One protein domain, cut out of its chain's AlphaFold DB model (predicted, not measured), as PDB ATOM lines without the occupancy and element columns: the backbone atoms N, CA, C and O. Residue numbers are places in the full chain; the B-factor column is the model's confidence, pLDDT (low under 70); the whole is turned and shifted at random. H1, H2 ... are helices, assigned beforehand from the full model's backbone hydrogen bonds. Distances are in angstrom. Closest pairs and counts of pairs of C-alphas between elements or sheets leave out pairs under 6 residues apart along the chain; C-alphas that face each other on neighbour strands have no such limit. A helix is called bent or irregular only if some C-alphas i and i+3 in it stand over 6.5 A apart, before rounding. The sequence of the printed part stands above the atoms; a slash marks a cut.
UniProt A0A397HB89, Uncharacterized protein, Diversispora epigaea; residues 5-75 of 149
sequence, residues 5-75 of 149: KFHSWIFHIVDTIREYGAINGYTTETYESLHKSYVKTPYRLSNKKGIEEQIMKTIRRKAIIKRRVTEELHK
ATOM      1  N   LYS A   5     118.845 159.619 133.243       84.94
ATOM      2  CA  LYS A   5     120.147 159.011 132.919       84.94
ATOM      3  C   LYS A   5     121.248 160.055 132.718       84.94
ATOM      4  O   LYS A   5     122.359 159.880 133.197       84.94
ATOM      5  N   PHE A   6     120.924 161.150 132.035       87.88
ATOM      6  CA  PHE A   6     121.872 162.230 131.774       87.88
ATOM      7  C   PHE A   6     122.170 163.037 133.043       87.88
ATOM      8  O   PHE A   6     123.312 163.403 133.290       87.88
ATOM      9  N   HIS A   7     121.156 163.243 133.885       89.50
ATOM     10  CA  HIS A   7     121.329 163.853 135.199       89.50
ATOM     11  C   HIS A   7     122.260 163.020 136.090       89.50
ATOM     12  O   HIS A   7     123.241 163.538 136.610       89.50
ATOM     13  N   SER A   8     122.016 161.712 136.192       86.00
ATOM     14  CA  SER A   8     122.876 160.810 136.964       86.00
ATOM     15  C   SER A   8     124.319 160.796 136.451       86.00
ATOM     16  O   SER A   8     125.255 160.858 137.244       86.00
ATOM     17  N   TRP A   9     124.505 160.815 135.130       86.00
ATOM     18  CA  TRP A   9     125.832 160.859 134.527       86.00
ATOM     19  C   TRP A   9     126.585 162.172 134.783       86.00
ATOM     20  O   TRP A   9     127.789 162.147 134.985       86.00
ATOM     21  N   ILE A  10     125.905 163.321 134.814       90.56
ATOM     22  CA  ILE A  10     126.577 164.603 135.085       90.56
ATOM     23  C   ILE A  10     126.907 164.765 136.568       90.56
ATOM     24  O   ILE A  10     128.002 165.204 136.905       90.56
ATOM     25  N   PHE A  11     125.961 164.442 137.452       91.94
ATOM     26  CA  PHE A  11     126.056 164.836 138.859       91.94
ATOM     27  C   PHE A  11     126.618 163.754 139.772       91.94
ATOM     28  O   PHE A  11     127.151 164.088 140.822       91.94
ATOM     29  N   HIS A  12     126.518 162.478 139.397       90.25
ATOM     30  CA  HIS A  12     126.849 161.376 140.303       90.25
ATOM     31  C   HIS A  12     127.962 160.470 139.787       90.25
ATOM     32  O   HIS A  12     128.365 159.558 140.498       90.25
ATOM     33  N   ILE A  13     128.489 160.686 138.578       90.19
ATOM     34  CA  ILE A  13     129.457 159.754 137.985       90.19
ATOM     35  C   ILE A  13     130.786 159.708 138.742       90.19
ATOM     36  O   ILE A  13     131.348 158.632 138.910       90.19
ATOM     37  N   VAL A  14     131.266 160.853 139.237       91.44
ATOM     38  CA  VAL A  14     132.519 160.942 140.003       91.44
ATOM     39  C   VAL A  14     132.363 160.253 141.355       91.44
ATOM     40  O   VAL A  14     133.198 159.424 141.711       91.44
ATOM     41  N   ASP A  15     131.269 160.539 142.064       91.81
ATOM     42  CA  ASP A  15     130.953 159.905 143.348       91.81
ATOM     43  C   ASP A  15     130.758 158.397 143.182       91.81
ATOM     44  O   ASP A  15     131.339 157.611 143.928       91.81
ATOM     45  N   THR A  16     130.050 157.988 142.124       88.56
ATOM     46  CA  THR A  16     129.861 156.574 141.781       88.56
ATOM     47  C   THR A  16     131.208 155.905 141.526       88.56
ATOM     48  O   THR A  16     131.488 154.882 142.129       88.56
ATOM     49  N   ILE A  17     132.100 156.472 140.704       89.75
ATOM     50  CA  ILE A  17     133.420 155.859 140.468       89.75
ATOM     51  C   ILE A  17     134.230 155.752 141.765       89.75
ATOM     52  O   ILE A  17     134.933 154.765 141.981       89.75
ATOM     53  N   ARG A  18     134.145 156.761 142.634       92.62
ATOM     54  CA  ARG A  18     134.898 156.804 143.888       92.62
ATOM     55  C   ARG A  18     134.421 155.765 144.902       92.62
ATOM     56  O   ARG A  18     135.251 155.180 145.589       92.62
ATOM     57  N   GLU A  19     133.114 155.562 145.007       91.38
ATOM     58  CA  GLU A  19     132.505 154.623 145.952       91.38
ATOM     59  C   GLU A  19     132.538 153.179 145.430       91.38
ATOM     60  O   GLU A  19     132.794 152.237 146.175       91.38
ATOM     61  N   TYR A  20     132.325 153.015 144.127       85.62
ATOM     62  CA  TYR A  20     131.963 151.744 143.512       85.62
ATOM     63  C   TYR A  20     132.974 151.241 142.467       85.62
ATOM     64  O   TYR A  20     132.870 150.102 142.002       85.62
ATOM     65  N   GLY A  21     133.969 152.052 142.103       87.12
ATOM     66  CA  GLY A  21     135.005 151.707 141.132       87.12
ATOM     67  C   GLY A  21     134.556 151.870 139.676       87.12
ATOM     68  O   GLY A  21     133.774 152.750 139.324       87.12
ATOM     69  N   ALA A  22     135.090 151.045 138.775       84.88
ATOM     70  CA  ALA A  22     134.822 151.185 137.345       84.88
ATOM     71  C   ALA A  22     133.332 150.970 137.004       84.88
ATOM     72  O   ALA A  22     132.740 149.944 137.339       84.88
ATOM     73  N   ILE A  23     132.752 151.899 136.237       79.56
ATOM     74  CA  ILE A  23     131.331 151.885 135.830       79.56
ATOM     75  C   ILE A  23     130.951 150.612 135.061       79.56
ATOM     76  O   ILE A  23     129.810 150.158 135.138       79.56
ATOM     77  N   ASN A  24     131.910 149.997 134.364       75.06
ATOM     78  CA  ASN A  24     131.708 148.763 133.600       75.06
ATOM     79  C   ASN A  24     131.239 147.580 134.470       75.06
ATOM     80  O   ASN A  24     130.685 146.627 133.933       75.06
ATOM     81  N   GLY A  25     131.429 147.631 135.795       72.12
ATOM     82  CA  GLY A  25     130.889 146.633 136.724       72.12
ATOM     83  C   GLY A  25     129.383 146.765 136.995       72.12
ATOM     84  O   GLY A  25     128.767 145.801 137.440       72.12
ATOM     85  N   TYR A  26     128.781 147.923 136.695       72.75
ATOM     86  CA  TYR A  26     127.378 148.254 137.003       72.75
ATOM     87  C   TYR A  26     126.443 148.175 135.797       72.75
ATOM     88  O   TYR A  26     125.243 148.430 135.919       72.75
ATOM     89  N   THR A  27     126.962 147.856 134.611       84.38
ATOM     90  CA  THR A  27     126.130 147.759 133.412       84.38
ATOM     91  C   THR A  27     125.368 146.435 133.388       84.38
ATOM     92  O   THR A  27     125.843 145.392 133.838       84.38
ATOM     93  N   THR A  28     124.175 146.434 132.792       88.44
ATOM     94  CA  THR A  28     123.415 145.198 132.541       88.44
ATOM     95  C   THR A  28     123.966 144.397 131.363       88.44
ATOM     96  O   THR A  28     123.392 143.373 131.007       88.44
ATOM     97  N   GLU A  29     125.086 144.808 130.764       88.06
ATOM     98  CA  GLU A  29     125.638 144.230 129.536       88.06
ATOM     99  C   GLU A  29     125.981 142.740 129.694       88.06
ATOM    100  O   GLU A  29     125.600 141.905 128.866       88.06
ATOM    101  N   THR A  30     126.628 142.371 130.802       90.19
ATOM    102  CA  THR A  30     126.939 140.967 131.116       90.19
ATOM    103  C   THR A  30     125.662 140.151 131.309       90.19
ATOM    104  O   THR A  30     125.516 139.069 130.744       90.19
ATOM    105  N   TYR A  31     124.688 140.681 132.050       91.19
ATOM    106  CA  TYR A  31     123.406 140.005 132.251       91.19
ATOM    107  C   TYR A  31     122.636 139.828 130.930       91.19
ATOM    108  O   TYR A  31     122.156 138.736 130.617       91.19
ATOM    109  N   GLU A  32     122.556 140.876 130.112       94.75
ATOM    110  CA  GLU A  32     121.862 140.870 128.827       94.75
ATOM    111  C   GLU A  32     122.508 139.912 127.825       94.75
ATOM    112  O   GLU A  32     121.802 139.171 127.129       94.75
ATOM    113  N   SER A  33     123.839 139.878 127.770       94.31
ATOM    114  CA  SER A  33     124.588 138.959 126.908       94.31
ATOM    115  C   SER A  33     124.430 137.496 127.345       94.31
ATOM    116  O   SER A  33     124.197 136.621 126.497       94.31
ATOM    117  N   LEU A  34     124.448 137.211 128.652       93.12
ATOM    118  CA  LEU A  34     124.151 135.884 129.199       93.12
ATOM    119  C   LEU A  34     122.714 135.455 128.886       93.12
ATOM    120  O   LEU A  34     122.495 134.380 128.329       93.12
ATOM    121  N   HIS A  35     121.726 136.311 129.143       95.06
ATOM    122  CA  HIS A  35     120.329 136.014 128.832       95.06
ATOM    123  C   HIS A  35     120.115 135.777 127.326       95.06
ATOM    124  O   HIS A  35     119.405 134.853 126.913       95.06
ATOM    125  N   LYS A  36     120.777 136.558 126.465       96.31
ATOM    126  CA  LYS A  36     120.718 136.359 125.011       96.31
ATOM    127  C   LYS A  36     121.295 135.001 124.602       96.31
ATOM    128  O   LYS A  36     120.671 134.292 123.811       96.31
ATOM    129  N   SER A  37     122.456 134.630 125.138       94.12
ATOM    130  CA  SER A  37     123.183 133.412 124.752       94.12
ATOM    131  C   SER A  37     122.579 132.122 125.318       94.12
ATOM    132  O   SER A  37     122.472 131.136 124.580       94.12
ATOM    133  N   TYR A  38     122.152 132.135 126.584       93.81
ATOM    134  CA  TYR A  38     121.669 130.955 127.306       93.81
ATOM    135  C   TYR A  38     120.148 130.798 127.314       93.81
ATOM    136  O   TYR A  38     119.676 129.681 127.486       93.81
ATOM    137  N   VAL A  39     119.372 131.861 127.082       93.94
ATOM    138  CA  VAL A  39     117.900 131.781 127.091       93.94
ATOM    139  C   VAL A  39     117.327 132.074 125.710       93.94
ATOM    140  O   VAL A  39     116.728 131.191 125.096       93.94
ATOM    141  N   LYS A  40     117.547 133.277 125.157       95.56
ATOM    142  CA  LYS A  40     116.894 133.683 123.894       95.56
ATOM    143  C   LYS A  40     117.285 132.799 122.708       95.56
ATOM    144  O   LYS A  40     116.409 132.385 121.950       95.56
ATOM    145  N   THR A  41     118.573 132.513 122.528       94.62
ATOM    146  CA  THR A  41     119.051 131.674 121.419       94.62
ATOM    147  C   THR A  41     118.495 130.245 121.471       94.62
ATOM    148  O   THR A  41     117.848 129.845 120.504       94.62
ATOM    149  N   PRO A  42     118.670 129.465 122.556       93.31
ATOM    150  CA  PRO A  42     118.124 128.109 122.605       93.31
ATOM    151  C   PRO A  42     116.591 128.094 122.596       93.31
ATOM    152  O   PRO A  42     116.006 127.214 121.973       93.31
ATOM    153  N   TYR A  43     115.926 129.106 123.167       93.94
ATOM    154  CA  TYR A  43     114.477 129.255 123.032       93.94
ATOM    155  C   TYR A  43     114.051 129.378 121.565       93.94
ATOM    156  O   TYR A  43     113.123 128.689 121.142       93.94
ATOM    157  N   ARG A  44     114.709 130.233 120.771       93.56
ATOM    158  CA  ARG A  44     114.422 130.398 119.332       93.56
ATOM    159  C   ARG A  44     114.667 129.122 118.525       93.56
ATOM    160  O   ARG A  44     113.934 128.886 117.578       93.56
ATOM    161  N   LEU A  45     115.654 128.319 118.920       90.12
ATOM    162  CA  LEU A  45     115.978 127.035 118.286       90.12
ATOM    163  C   LEU A  45     115.041 125.887 118.708       90.12
ATOM    164  O   LEU A  45     115.013 124.855 118.046       90.12
ATOM    165  N   SER A  46     114.295 126.040 119.807       92.31
ATOM    166  CA  SER A  46     113.375 125.009 120.309       92.31
ATOM    167  C   SER A  46     112.072 124.935 119.508       92.31
ATOM    168  O   SER A  46     111.572 125.941 119.002       92.31
ATOM    169  N   ASN A  47     111.443 123.757 119.506       93.88
ATOM    170  CA  ASN A  47     110.117 123.535 118.906       93.88
ATOM    171  C   ASN A  47     108.938 123.963 119.814       93.88
ATOM    172  O   ASN A  47     107.798 123.571 119.572       93.88
ATOM    173  N   LYS A  48     109.213 124.724 120.884       91.38
ATOM    174  CA  LYS A  48     108.252 125.222 121.890       91.38
ATOM    175  C   LYS A  48     107.522 124.171 122.740       91.38
ATOM    176  O   LYS A  48     106.693 124.550 123.560       91.38
ATOM    177  N   LYS A  49     107.858 122.882 122.639       92.25
ATOM    178  CA  LYS A  49     107.364 121.834 123.554       92.25
ATOM    179  C   LYS A  49     108.421 121.506 124.607       92.25
ATOM    180  O   LYS A  49     109.562 121.257 124.244       92.25
ATOM    181  N   GLY A  50     108.077 121.484 125.896       93.25
ATOM    182  CA  GLY A  50     109.057 121.164 126.953       93.25
ATOM    183  C   GLY A  50     110.293 122.076 126.905       93.25
ATOM    184  O   GLY A  50     111.431 121.607 126.876       93.25
ATOM    185  N   ILE A  51     110.057 123.387 126.793       93.19
ATOM    186  CA  ILE A  51     111.072 124.408 126.487       93.19
ATOM    187  C   ILE A  51     112.253 124.358 127.458       93.19
ATOM    188  O   ILE A  51     113.402 124.379 127.022       93.19
ATOM    189  N   GLU A  52     111.976 124.272 128.758       94.19
ATOM    190  CA  GLU A  52     113.002 124.272 129.804       94.19
ATOM    191  C   GLU A  52     113.974 123.106 129.628       94.19
ATOM    192  O   GLU A  52     115.190 123.297 129.606       94.19
ATOM    193  N   GLU A  53     113.447 121.904 129.389       95.19
ATOM    194  CA  GLU A  53     114.262 120.710 129.195       95.19
ATOM    195  C   GLU A  53     115.131 120.820 127.933       95.19
ATOM    196  O   GLU A  53     116.308 120.448 127.942       95.19
ATOM    197  N   GLN A  54     114.591 121.381 126.847       93.19
ATOM    198  CA  GLN A  54     115.348 121.599 125.611       93.19
ATOM    199  C   GLN A  54     116.452 122.643 125.773       93.19
ATOM    200  O   GLN A  54     117.569 122.439 125.282       93.19
ATOM    201  N   ILE A  55     116.164 123.744 126.472       94.69
ATOM    202  CA  ILE A  55     117.158 124.769 126.792       94.69
ATOM    203  C   ILE A  55     118.274 124.132 127.624       94.69
ATOM    204  O   ILE A  55     119.438 124.200 127.226       94.69
ATOM    205  N   MET A  56     117.936 123.405 128.692       94.69
ATOM    206  CA  MET A  56     118.916 122.732 129.546       94.69
ATOM    207  C   MET A  56     119.768 121.714 128.781       94.69
ATOM    208  O   MET A  56     120.995 121.712 128.913       94.69
ATOM    209  N   LYS A  57     119.161 120.888 127.920       94.19
ATOM    210  CA  LYS A  57     119.892 119.949 127.049       94.19
ATOM    211  C   LYS A  57     120.852 120.681 126.106       94.19
ATOM    212  O   LYS A  57     121.987 120.240 125.928       94.19
ATOM    213  N   THR A  58     120.434 121.808 125.533       93.50
ATOM    214  CA  THR A  58     121.261 122.604 124.611       93.50
ATOM    215  C   THR A  58     122.453 123.243 125.320       93.50
ATOM    216  O   THR A  58     123.575 123.177 124.816       93.50
ATOM    217  N   ILE A  59     122.237 123.817 126.506       93.25
ATOM    218  CA  ILE A  59     123.301 124.410 127.328       93.25
ATOM    219  C   ILE A  59     124.319 123.340 127.731       93.25
ATOM    220  O   ILE A  59     125.519 123.536 127.535       93.25
ATOM    221  N   ARG A  60     123.852 122.177 128.210       94.69
ATOM    222  CA  ARG A  60     124.721 121.041 128.564       94.69
ATOM    223  C   ARG A  60     125.577 120.588 127.382       94.69
ATOM    224  O   ARG A  60     126.785 120.436 127.531       94.69
ATOM    225  N   ARG A  61     124.984 120.430 126.193       92.44
ATOM    226  CA  ARG A  61     125.725 120.069 124.969       92.44
ATOM    227  C   ARG A  61     126.807 121.095 124.633       92.44
ATOM    228  O   ARG A  61     127.943 120.705 124.384       92.44
ATOM    229  N   LYS A  62     126.484 122.393 124.675       91.50
ATOM    230  CA  LYS A  62     127.465 123.469 124.442       91.50
ATOM    231  C   LYS A  62     128.620 123.430 125.445       91.50
ATOM    232  O   LYS A  62     129.766 123.588 125.039       91.50
ATOM    233  N   ALA A  63     128.331 123.195 126.725       90.44
ATOM    234  CA  ALA A  63     129.354 123.093 127.763       90.44
ATOM    235  C   ALA A  63     130.301 121.902 127.528       90.44
ATOM    236  O   ALA A  63     131.515 122.067 127.622       90.44
ATOM    237  N   ILE A  64     129.766 120.734 127.150       93.00
ATOM    238  CA  ILE A  64     130.568 119.541 126.828       93.00
ATOM    239  C   ILE A  64     131.473 119.796 125.620       93.00
ATOM    240  O   ILE A  64     132.655 119.474 125.672       93.00
ATOM    241  N   ILE A  65     130.943 120.391 124.547       91.12
ATOM    242  CA  ILE A  65     131.735 120.707 123.348       91.12
ATOM    243  C   ILE A  65     132.853 121.688 123.696       91.12
ATOM    244  O   ILE A  65     134.002 121.432 123.357       91.12
ATOM    245  N   LYS A  66     132.539 122.771 124.421       89.38
ATOM    246  CA  LYS A  66     133.545 123.749 124.853       89.38
ATOM    247  C   LYS A  66     134.647 123.075 125.667       89.38
ATOM    248  O   LYS A  66     135.812 123.297 125.381       89.38
ATOM    249  N   ARG A  67     134.279 122.216 126.624       85.94
ATOM    250  CA  ARG A  67     135.236 121.454 127.431       85.94
ATOM    251  C   ARG A  67     136.138 120.570 126.570       85.94
ATOM    252  O   ARG A  67     137.344 120.651 126.730       85.94
ATOM    253  N   ARG A  68     135.578 119.799 125.633       84.25
ATOM    254  CA  ARG A  68     136.366 118.943 124.729       84.25
ATOM    255  C   ARG A  68     137.328 119.749 123.859       84.25
ATOM    256  O   ARG A  68     138.488 119.387 123.759       84.25
ATOM    257  N   VAL A  69     136.868 120.862 123.286       82.81
ATOM    258  CA  VAL A  69     137.722 121.762 122.491       82.81
ATOM    259  C   VAL A  69     138.846 122.344 123.354       82.81
ATOM    260  O   VAL A  69     139.993 122.394 122.927       82.81
ATOM    261  N   THR A  70     138.545 122.751 124.589       74.88
ATOM    262  CA  THR A  70     139.554 123.226 125.545       74.88
ATOM    263  C   THR A  70     140.542 122.118 125.935       74.88
ATOM    264  O   THR A  70     141.739 122.372 125.990       74.88
ATOM    265  N   GLU A  71     140.079 120.885 126.152       70.75
ATOM    266  CA  GLU A  71     140.926 119.715 126.428       70.75
ATOM    267  C   GLU A  71     141.816 119.347 125.227       70.75
ATOM    268  O   GLU A  71     142.974 118.982 125.411       70.75
ATOM    269  N   GLU A  72     141.324 119.487 123.993       66.75
ATOM    270  CA  GLU A  72     142.119 119.285 122.776       66.75
ATOM    271  C   GLU A  72     143.194 120.362 122.587       66.75
ATOM    272  O   GLU A  72     144.313 120.035 122.199       66.75
ATOM    273  N   LEU A  73     142.880 121.625 122.897       64.19
ATOM    274  CA  LEU A  73     143.824 122.748 122.829       64.19
ATOM    275  C   LEU A  73     144.890 122.703 123.932       64.19
ATOM    276  O   LEU A  73     145.986 123.229 123.746       64.19
ATOM    277  N   HIS A  74     144.583 122.084 125.072       60.44
ATOM    278  CA  HIS A  74     145.479 121.977 126.224       60.44
ATOM    279  C   HIS A  74     145.850 120.527 126.532       60.44
ATOM    280  O   HIS A  74     145.916 120.137 127.701       60.44
ATOM    281  N   LYS A  75     146.111 119.712 125.503       61.16
ATOM    282  CA  LYS A  75     146.715 118.395 125.721       61.16
ATOM    283  C   LYS A  75     148.054 118.588 126.424       61.16
ATOM    284  O   LYS A  75     149.002 119.106 125.838       61.16
TER     285      LYS A  75
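Overview. This is residues 5 to 75 of the 149 residues of an uncharacterized protein of Diversispora epigaea (UniProt A0A397HB89). The model is a strung-out, open chain of helices: two short ones, H1 and H2, lie at one end, and at the other end H3 meets the long H4 at a corner, the last part of H3 against the first part of H4. The stretch of residues 21 to 28 joins the two ends, and from the corner H4 runs on as an arm: residues 63 to 75, of which 63 to 73 belong to H4, stick out. The printed part has 71 residues with four named helices, in the order H1, H2, H3, H4, and no named strand; the class is all helix. The whole is extended, with a radius of gyration of the C-alphas of 19.1 A, and flat, spanning 48 by 39 by 14 A.

Arrangement. H1, residues 5 to 11, and H2, residues 13 to 20, meet only through their link. H3, residues 29 to 45, is apart from both H1 and H2. H4, residues 51 to 73, is also apart from H1 and H2. H3 and H4 touch, with 9 pairs of C-alphas within 8 A; the closest are those of Pro 42 and Ile 55, 5.4 A apart. H3 touches H4 with residues 38 to 43 alone, and H4 touches H3 with residues 51 to 59 alone. They run opposite ways at a steep tilt of 68 degrees, only just short of about perpendicular, and their centres are 14.5 A apart. In H1, H2 and H4 every O i to N i+4 pair is within hydrogen-bond range; in H3, 10 of 13 are.

Along the chain. H1 begins at C-alpha 5, at (120.147, 159.011, 132.919), and runs to Phe 11. H2 runs from Ile 13 to Tyr 20. H3 runs from Glu 29, with its C-alpha at (125.638, 144.230, 129.536), to Leu 45, 22.7 A from first to last C-alpha. H3 is neither bent nor irregular, but only just: C-alphas 38 and 41 are 6.5 A apart. H4, the longest helix with 23 residues, measures 33.0 A from Ile 51 to Leu 73, first to last C-alpha, and ends at C-alpha 73, at (143.824, 122.748, 122.829).

Size, cuts and confidence. The two C-alphas farthest apart are those of His 7 and Lys 75, at 52.9 A. Residues 17 to 22, of which 17 to 20 belong to H2, stand free, as do residues 27 to 36, of which 29 to 36 belong to H3. The links from H1 to H2 and from H3 to H4 are tight, the link from H2 to H3 is short, and no link is long. The printed part has no cut. The mean pLDDT of the printed part is 88.2, and residues 72 to 75 are under 70.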